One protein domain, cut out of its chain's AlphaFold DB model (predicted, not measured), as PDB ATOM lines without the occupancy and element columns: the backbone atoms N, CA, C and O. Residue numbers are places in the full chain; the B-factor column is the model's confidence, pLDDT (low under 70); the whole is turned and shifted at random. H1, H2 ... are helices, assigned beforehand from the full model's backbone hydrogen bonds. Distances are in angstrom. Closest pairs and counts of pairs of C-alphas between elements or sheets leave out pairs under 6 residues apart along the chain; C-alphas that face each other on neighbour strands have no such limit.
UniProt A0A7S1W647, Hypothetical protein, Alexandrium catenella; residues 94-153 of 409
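What this domain is: This is residues 94 to 153 of the 409 residues of the protein "Hypothetical protein" of Alexandrium catenella (UniProt A0A7S1W647). One long helix, H4, runs along one side of a group of three short helices, H1, H2 and H3, whose centres make a triangle, and its end toward Gly 153 reaches past them. H2 runs beside the first part of H4 and makes a hairpin with H1, H3 lies near H4 as well as near H1 and H2, and the loop of residues 126 to 134 leads from H3 back into H4 at the end of the long axis opposite Gly 153. The printed part has 60 residues with four named helices, in the order H1, H2, H3, H4, and no named strand; its class is all helix. It is compact, with a radius of gyration of the C-alphas of 10.9 A, and elongated in outline, spanning 32 by 20 by 18 A.

How they stand to each other: H4, residues 135 to 153, is the longest helix. It touches H2, residues 105 to 113, with its residues 136 to 143 alone; the closest C-alphas are those of Ala 107 and Ser 136, 5.5 A apart. The two run the same way at a shallow tilt of 23 degrees. H2 also touches H1, residues 94 to 101, and the two form a helical hairpin, running opposite ways at a steep tilt of 44 degrees; their closest C-alphas, those of Ala 98 and Met 108, are 6.9 A apart. H3, residues 116 to 125, is close to H4 but not clearly touching it, with C-alphas 122 and 143 closest at 6.5 A and a steep tilt of 59 degrees, opposite ways. H3 is likewise close to H2 but not clearly touching, the C-alphas of Leu 111 and Gln 119 being closest at 6.1 A. In H1, H2, H3 and H4 every O i to N i+4 pair is within hydrogen-bond range.

Where its parts are: H4 measures 26.6 A from first to last C-alpha, from C-alpha 135 at (39.837, 26.819, 50.924) to C-alpha 153 at (43.889, 51.999, 58.449). H3 measures 14.4 A, H2 12.1 A and H1 10.6 A, with H1 beginning at C-alpha 94 at (44.325, 34.769, 39.338).

The domain as a whole: The two C-alphas farthest apart are those of Asp 131 and Gly 153, at 32.1 A. The printed part has no cut. The links H1 to H2 and H2 to H3 are tight, and the link H3 to H4, of 9 residues, is short. The mean pLDDT of the printed part is 94.6, and no printed residue is under 70.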
ATOM      1  N   LEU A  94      45.491  35.078  38.524       95.31
ATOM      2  CA  LEU A  94      44.325  34.769  39.338       95.31
ATOM      3  C   LEU A  94      43.822  33.344  39.091       95.31
ATOM      4  O   LEU A  94      43.537  32.631  40.048       95.31
ATOM      5  N   GLU A  95      43.760  32.884  37.841       94.50
ATOM      6  CA  GLU A  95      43.376  31.509  37.496       94.50
ATOM      7  C   GLU A  95      44.421  30.487  37.944       94.50
ATOM      8  O   GLU A  95      44.066  29.429  38.472       94.50
ATOM      9  N   ALA A  96      45.711  30.803  37.803       92.19
ATOM     10  CA  ALA A  96      46.789  29.958  38.313       92.19
ATOM     11  C   ALA A  96      46.672  29.785  39.836       92.19
ATOM     12  O   ALA A  96      46.780  28.671  40.360       92.19
ATOM     13  N   PHE A  97      46.397  30.880  40.545       96.06
ATOM     14  CA  PHE A  97      46.166  30.880  41.983       96.06
ATOM     15  C   PHE A  97      44.894  30.116  42.372       96.06
ATOM     16  O   PHE A  97      44.934  29.279  43.279       96.06
ATOM     17  N   ALA A  98      43.794  30.330  41.650       96.88
ATOM     18  CA  ALA A  98      42.534  29.621  41.851       96.88
ATOM     19  C   ALA A  98      42.711  28.117  41.711       96.88
ATOM     20  O   ALA A  98      42.307  27.349  42.581       96.88
ATOM     21  N   LYS A  99      43.386  27.700  40.638       95.06
ATOM     22  CA  LYS A  99      43.676  26.301  40.350       95.06
ATOM     23  C   LYS A  99      44.580  25.691  41.414       95.06
ATOM     24  O   LYS A  99      44.322  24.573  41.852       95.06
ATOM     25  N   ARG A 100      45.609  26.421  41.859       95.00
ATOM     26  CA  ARG A 100      46.536  25.968  42.906       95.00
ATOM     27  C   ARG A 100      45.824  25.674  44.226       95.00
ATOM     28  O   ARG A 100      46.171  24.698  44.883       95.00
ATOM     29  N   TRP A 101      44.855  26.501  44.612       97.12
ATOM     30  CA  TRP A 101      44.172  26.393  45.907       97.12
ATOM     31  C   TRP A 101      42.758  25.800  45.832       97.12
ATOM     32  O   TRP A 101      42.071  25.725  46.855       97.12
ATOM     33  N   GLY A 102      42.315  25.375  44.647       96.50
ATOM     34  CA  GLY A 102      40.962  24.865  44.423       96.50
ATOM     35  C   GLY A 102      39.883  25.897  44.761       96.50
ATOM     36  O   GLY A 102      38.910  25.570  45.441       96.50
ATOM     37  N   LEU A 103      40.079  27.156  44.361       97.94
ATOM     38  CA  LEU A 103      39.106  28.222  44.595       97.94
ATOM     39  C   LEU A 103      37.917  28.088  43.641       97.94
ATOM     40  O   LEU A 103      38.083  27.817  42.454       97.94
ATOM     41  N   ASN A 104      36.716  28.288  44.174       97.69
ATOM     42  CA  ASN A 104      35.487  28.320  43.396       97.69
ATOM     43  C   ASN A 104      35.258  29.698  42.748       97.69
ATOM     44  O   ASN A 104      35.962  30.673  43.021       97.69
ATOM     45  N   GLU A 105      34.220  29.785  41.913       97.31
ATOM     46  CA  GLU A 105      33.887  31.006  41.170       97.31
ATOM     47  C   GLU A 105      33.555  32.196  42.087       97.31
ATOM     48  O   GLU A 105      33.879  33.336  41.771       97.31
ATOM     49  N   ASP A 106      32.957  31.955  43.258       97.06
ATOM     50  CA  ASP A 106      32.642  33.029  44.208       97.06
ATOM     51  C   ASP A 106      33.900  33.624  44.849       97.06
ATOM     52  O   ASP A 106      33.996  34.844  45.007       97.06
ATOM     53  N   ALA A 107      34.886  32.787  45.190       97.94
ATOM     54  CA  ALA A 107      36.187  33.242  45.673       97.94
ATOM     55  C   ALA A 107      36.954  33.995  44.576       97.94
ATOM     56  O   ALA A 107      37.571  35.021  44.862       97.94
ATOM     57  N   MET A 108      36.850  33.541  43.324       97.81
ATOM     58  CA  MET A 108      37.422  34.231  42.167       97.81
ATOM     59  C   MET A 108      36.769  35.580  41.890       97.81
ATOM     60  O   MET A 108      37.470  36.561  41.649       97.81
ATOM     61  N   ARG A 109      35.439  35.667  41.987       97.00
ATOM     62  CA  ARG A 109      34.705  36.932  41.868       97.00
ATOM     63  C   ARG A 109      35.144  37.923  42.945       97.00
ATOM     64  O   ARG A 109      35.351  39.092  42.636       97.00
ATOM     65  N   TRP A 110      35.344  37.450  44.178       96.31
ATOM     66  CA  TRP A 110      35.913  38.259  45.260       96.31
ATOM     67  C   TRP A 110      37.328  38.733  44.938       96.31
ATOM     68  O   TRP A 110      37.582  39.932  45.006       96.31
ATOM     69  N   LEU A 111      38.219  37.826  44.531       96.88
ATOM     70  CA  LEU A 111      39.596  38.157  44.163       96.88
ATOM     71  C   LEU A 111      39.637  39.218  43.053       96.88
ATOM     72  O   LEU A 111      40.272  40.249  43.230       96.88
ATOM     73  N   ARG A 112      38.869  39.037  41.973       96.88
ATOM     74  CA  ARG A 112      38.777  39.995  40.854       96.88
ATOM     75  C   ARG A 112      38.164  41.345  41.238       96.88
ATOM     76  O   ARG A 112      38.437  42.336  40.570       96.88
ATOM     77  N   SER A 113      37.342  41.396  42.288       96.00
ATOM     78  CA  SER A 113      36.730  42.646  42.765       96.00
ATOM     79  C   SER A 113      37.670  43.521  43.601       96.00
ATOM     80  O   SER A 113      37.382  44.702  43.794       96.00
ATOM     81  N   MET A 114      38.784  42.970  44.096       95.69
ATOM     82  CA  MET A 114      39.768  43.743  44.857       95.69
ATOM     83  C   MET A 114      40.628  44.610  43.919       95.69
ATOM     84  O   MET A 114      40.877  44.207  42.782       95.69
ATOM     85  N   PRO A 115      41.143  45.766  44.374       94.75
ATOM     86  CA  PRO A 115      42.189  46.511  43.670       94.75
ATOM     87  C   PRO A 115      43.412  45.639  43.353       94.75
ATOM     88  O   PRO A 115      43.787  44.798  44.167       94.75
ATOM     89  N   VAL A 116      44.059  45.860  42.203       91.62
ATOM     90  CA  VAL A 116      45.165  45.019  41.688       91.62
ATOM     91  C   VAL A 116      46.280  44.813  42.721       91.62
ATOM     92  O   VAL A 116      46.720  43.683  42.937       91.62
ATOM     93  N   ASP A 117      46.672  45.870  43.431       91.88
ATOM     94  CA  ASP A 117      47.703  45.787  44.470       91.88
ATOM     95  C   ASP A 117      47.286  44.830  45.602       91.88
ATOM     96  O   ASP A 117      48.066  43.975  46.026       91.88
ATOM     97  N   GLN A 118      46.016  44.880  46.022       94.44
ATOM     98  CA  GLN A 118      45.465  43.984  47.045       94.44
ATOM     99  C   GLN A 118      45.307  42.545  46.546       94.44
ATOM    100  O   GLN A 118      45.447  41.614  47.338       94.44
ATOM    101  N   GLN A 119      45.035  42.336  45.253       96.50
ATOM    102  CA  GLN A 119      44.998  40.991  44.671       96.50
ATOM    103  C   GLN A 119      46.352  40.307  44.853       96.50
ATOM    104  O   GLN A 119      46.417  39.196  45.381       96.50
ATOM    105  N   SER A 120      47.433  41.004  44.485       94.12
ATOM    106  CA  SER A 120      48.795  40.486  44.609       94.12
ATOM    107  C   SER A 120      49.184  40.197  46.065       94.12
ATOM    108  O   SER A 120      49.698  39.115  46.357       94.12
ATOM    109  N   GLU A 121      48.861  41.099  47.000       94.94
ATOM    110  CA  GLU A 121      49.135  40.901  48.426       94.94
ATOM    111  C   GLU A 121      48.331  39.721  48.988       94.94
ATOM    112  O   GLU A 121      48.879  38.868  49.689       94.94
ATOM    113  N   ALA A 122      47.041  39.632  48.655       96.50
ATOM    114  CA  ALA A 122      46.187  38.547  49.114       96.50
ATOM    115  C   ALA A 122      46.667  37.189  48.585       96.50
ATOM    116  O   ALA A 122      46.692  36.215  49.338       96.50
ATOM    117  N   MET A 123      47.091  37.125  47.320       97.12
ATOM    118  CA  MET A 123      47.662  35.918  46.721       97.12
ATOM    119  C   MET A 123      48.982  35.502  47.375       97.12
ATOM    120  O   MET A 123      49.226  34.309  47.550       97.12
ATOM    121  N   ALA A 124      49.829  36.465  47.744       96.06
ATOM    122  CA  ALA A 124      51.108  36.199  48.393       96.06
ATOM    123  C   ALA A 124      50.946  35.757  49.856       96.06
ATOM    124  O   ALA A 124      51.642  34.852  50.316       96.06
ATOM    125  N   ALA A 125      50.027  36.385  50.591       96.81
ATOM    126  CA  ALA A 125      49.843  36.160  52.022       96.81
ATOM    127  C   ALA A 125      48.919  34.974  52.351       96.81
ATOM    128  O   ALA A 125      48.955  34.455  53.470       96.81
ATOM    129  N   PHE A 126      48.082  34.528  51.411       97.94
ATOM    130  CA  PHE A 126      47.171  33.415  51.651       97.94
ATOM    131  C   PHE A 126      47.881  32.058  51.538       97.94
ATOM    132  O   PHE A 126      48.140  31.551  50.447       97.94
ATOM    133  N   ALA A 127      48.136  31.443  52.693       96.50
ATOM    134  CA  ALA A 127      48.724  30.112  52.816       96.50
ATOM    135  C   ALA A 127      47.862  29.225  53.739       96.50
ATOM    136  O   ALA A 127      48.163  29.095  54.929       96.50
ATOM    137  N   PRO A 128      46.748  28.647  53.247       96.81
ATOM    138  CA  PRO A 128      45.913  27.769  54.055       96.81
ATOM    139  C   PRO A 128      46.668  26.479  54.397       96.81
ATOM    140  O   PRO A 128      47.480  25.979  53.616       96.81
ATOM    141  N   THR A 129      46.376  25.906  55.563       95.62
ATOM    142  CA  THR A 129      46.945  24.616  55.969       95.62
ATOM    143  C   THR A 129      46.466  23.497  55.032       95.62
ATOM    144  O   THR A 129      45.316  23.567  54.583       95.62
ATOM    145  N   PRO A 130      47.268  22.442  54.782       92.31
ATOM    146  CA  PRO A 130      46.903  21.347  53.871       92.31
ATOM    147  C   PRO A 130      45.545  20.691  54.169       92.31
ATOM    148  O   PRO A 130      44.834  20.315  53.244       92.31
ATOM    149  N   ASP A 131      45.129  20.646  55.439       95.25
ATOM    150  CA  ASP A 131      43.866  20.023  55.874       95.25
ATOM    151  C   ASP A 131      42.632  20.945  55.783       95.25
ATOM    152  O   ASP A 131      41.575  20.688  56.373       95.25
ATOM    153  N   THR A 132      42.736  22.063  55.061       96.69
ATOM    154  CA  THR A 132      41.638  23.029  54.945       96.69
ATOM    155  C   THR A 132      40.530  22.494  54.037       96.69
ATOM    156  O   THR A 132      40.610  22.586  52.818       96.69
ATOM    157  N   ARG A 133      39.433  22.006  54.632       94.31
ATOM    158  CA  ARG A 133      38.279  21.448  53.894       94.31
ATOM    159  C   ARG A 133      37.564  22.430  52.954       94.31
ATOM    160  O   ARG A 133      36.925  21.995  52.008       94.31
ATOM    161  N   ASN A 134      37.616  23.734  53.232       97.12
ATOM    162  CA  ASN A 134      36.960  24.760  52.415       97.12
ATOM    163  C   ASN A 134      37.898  25.957  52.213       97.12
ATOM    164  O   ASN A 134      37.806  26.976  52.906       97.12
ATOM    165  N   THR A 135      38.843  25.797  51.285       97.94
ATOM    166  CA  THR A 135      39.837  26.819  50.924       97.94
ATOM    167  C   THR A 135      39.174  28.090  50.400       97.94
ATOM    168  O   THR A 135      39.578  29.183  50.790       97.94
ATOM    169  N   SER A 136      38.095  27.961  49.623       98.19
ATOM    170  CA  SER A 136      37.333  29.089  49.067       98.19
ATOM    171  C   SER A 136      36.738  29.995  50.153       98.19
ATOM    172  O   SER A 136      36.974  31.202  50.156       98.19
ATOM    173  N   ALA A 137      36.024  29.431  51.133       97.00
ATOM    174  CA  ALA A 137      35.440  30.217  52.224       97.00
ATOM    175  C   ALA A 137      36.511  30.857  53.122       97.00
ATOM    176  O   ALA A 137      36.341  31.985  53.600       97.00
ATOM    177  N   ARG A 138      37.634  30.155  53.335       97.69
ATOM    178  CA  ARG A 138      38.789  30.688  54.072       97.69
ATOM    179  C   ARG A 138      39.432  31.855  53.336       97.69
ATOM    180  O   ARG A 138      39.712  32.861  53.979       97.69
ATOM    181  N   PHE A 139      39.600  31.745  52.021       98.12
ATOM    182  CA  PHE A 139      40.126  32.819  51.187       98.12
ATOM    183  C   PHE A 139      39.228  34.057  51.232       98.12
ATOM    184  O   PHE A 139      39.711  35.141  51.539       98.12
ATOM    185  N   ILE A 140      37.914  33.903  51.033       97.81
ATOM    186  CA  ILE A 140      36.965  35.030  51.086       97.81
ATOM    187  C   ILE A 140      36.999  35.713  52.460       97.81
ATOM    188  O   ILE A 140      37.011  36.939  52.543       97.81
ATOM    189  N   SER A 141      37.032  34.937  53.547       95.94
ATOM    190  CA  SER A 141      37.101  35.489  54.909       95.94
ATOM    191  C   SER A 141      38.410  36.243  55.151       95.94
ATOM    192  O   SER A 141      38.405  37.317  55.748       95.94
ATOM    193  N   PHE A 142      39.523  35.698  54.657       97.44
ATOM    194  CA  PHE A 142      40.836  36.331  54.711       97.44
ATOM    195  C   PHE A 142      40.868  37.648  53.919       97.44
ATOM    196  O   PHE A 142      41.251  38.678  54.472       97.44
ATOM    197  N   ALA A 143      40.395  37.636  52.671       96.06
ATOM    198  CA  ALA A 143      40.321  38.812  51.807       96.06
ATOM    199  C   ALA A 143      39.448  39.918  52.426       96.06
ATOM    200  O   ALA A 143      39.882  41.063  52.529       96.06
ATOM    201  N   LYS A 144      38.264  39.568  52.953       94.38
ATOM    202  CA  LYS A 144      37.403  40.505  53.697       94.38
ATOM    203  C   LYS A 144      38.105  41.108  54.910       94.38
ATOM    204  O   LYS A 144      37.990  42.305  55.146       94.38
ATOM    205  N   GLY A 145      38.834  40.291  55.673       93.56
ATOM    206  CA  GLY A 145      39.610  40.761  56.819       93.56
ATOM    207  C   GLY A 145      40.685  41.772  56.420       93.56
ATOM    208  O   GLY A 145      40.823  42.801  57.075       93.56
ATOM    209  N   LYS A 146      41.398  41.521  55.317       90.75
ATOM    210  CA  LYS A 146      42.409  42.435  54.769       90.75
ATOM    211  C   LYS A 146      41.808  43.759  54.295       90.75
ATOM    212  O   LYS A 146      42.319  44.811  54.666       90.75
ATOM    213  N   MET A 147      40.692  43.715  53.566       89.88
ATOM    214  CA  MET A 147      39.990  44.932  53.145       89.88
ATOM    215  C   MET A 147      39.498  45.744  54.347       89.88
ATOM    216  O   MET A 147      39.723  46.948  54.400       89.88
ATOM    217  N   ALA A 148      38.920  45.088  55.359       89.56
ATOM    218  CA  ALA A 148      38.475  45.760  56.578       89.56
ATOM    219  C   ALA A 148      39.644  46.392  57.358       89.56
ATOM    220  O   ALA A 148      39.528  47.512  57.846       89.56
ATOM    221  N   GLN A 149      40.795  45.715  57.452       85.81
ATOM    222  CA  GLN A 149      41.998  46.289  58.069       85.81
ATOM    223  C   GLN A 149      42.494  47.526  57.318       85.81
ATOM    224  O   GLN A 149      42.911  48.496  57.949       85.81
ATOM    225  N   GLN A 150      42.423  47.513  55.988       85.69
ATOM    226  CA  GLN A 150      42.819  48.657  55.179       85.69
ATOM    227  C   GLN A 150      41.822  49.810  55.281       85.69
ATOM    228  O   GLN A 150      42.254  50.955  55.344       85.69
ATOM    229  N   GLU A 151      40.517  49.544  55.362       84.56
ATOM    230  CA  GLU A 151      39.511  50.580  55.623       84.56
ATOM    231  C   GLU A 151      39.705  51.218  56.999       84.56
ATOM    232  O   GLU A 151      39.680  52.440  57.116       84.56
ATOM    233  N   VAL A 152      39.984  50.417  58.032       78.69
ATOM    234  CA  VAL A 152      40.308  50.935  59.369       78.69
ATOM    235  C   VAL A 152      41.600  51.750  59.330       78.69
ATOM    236  O   VAL A 152      41.638  52.853  59.873       78.69
ATOM    237  N   GLY A 153      42.634  51.269  58.635       78.25
ATOM    238  CA  GLY A 153      43.889  51.999  58.449       78.25
ATOM    239  C   GLY A 153      43.709  53.308  57.676       78.25
ATOM    240  O   GLY A 153      44.246  54.336  58.077       78.25
TER     241      GLY A 153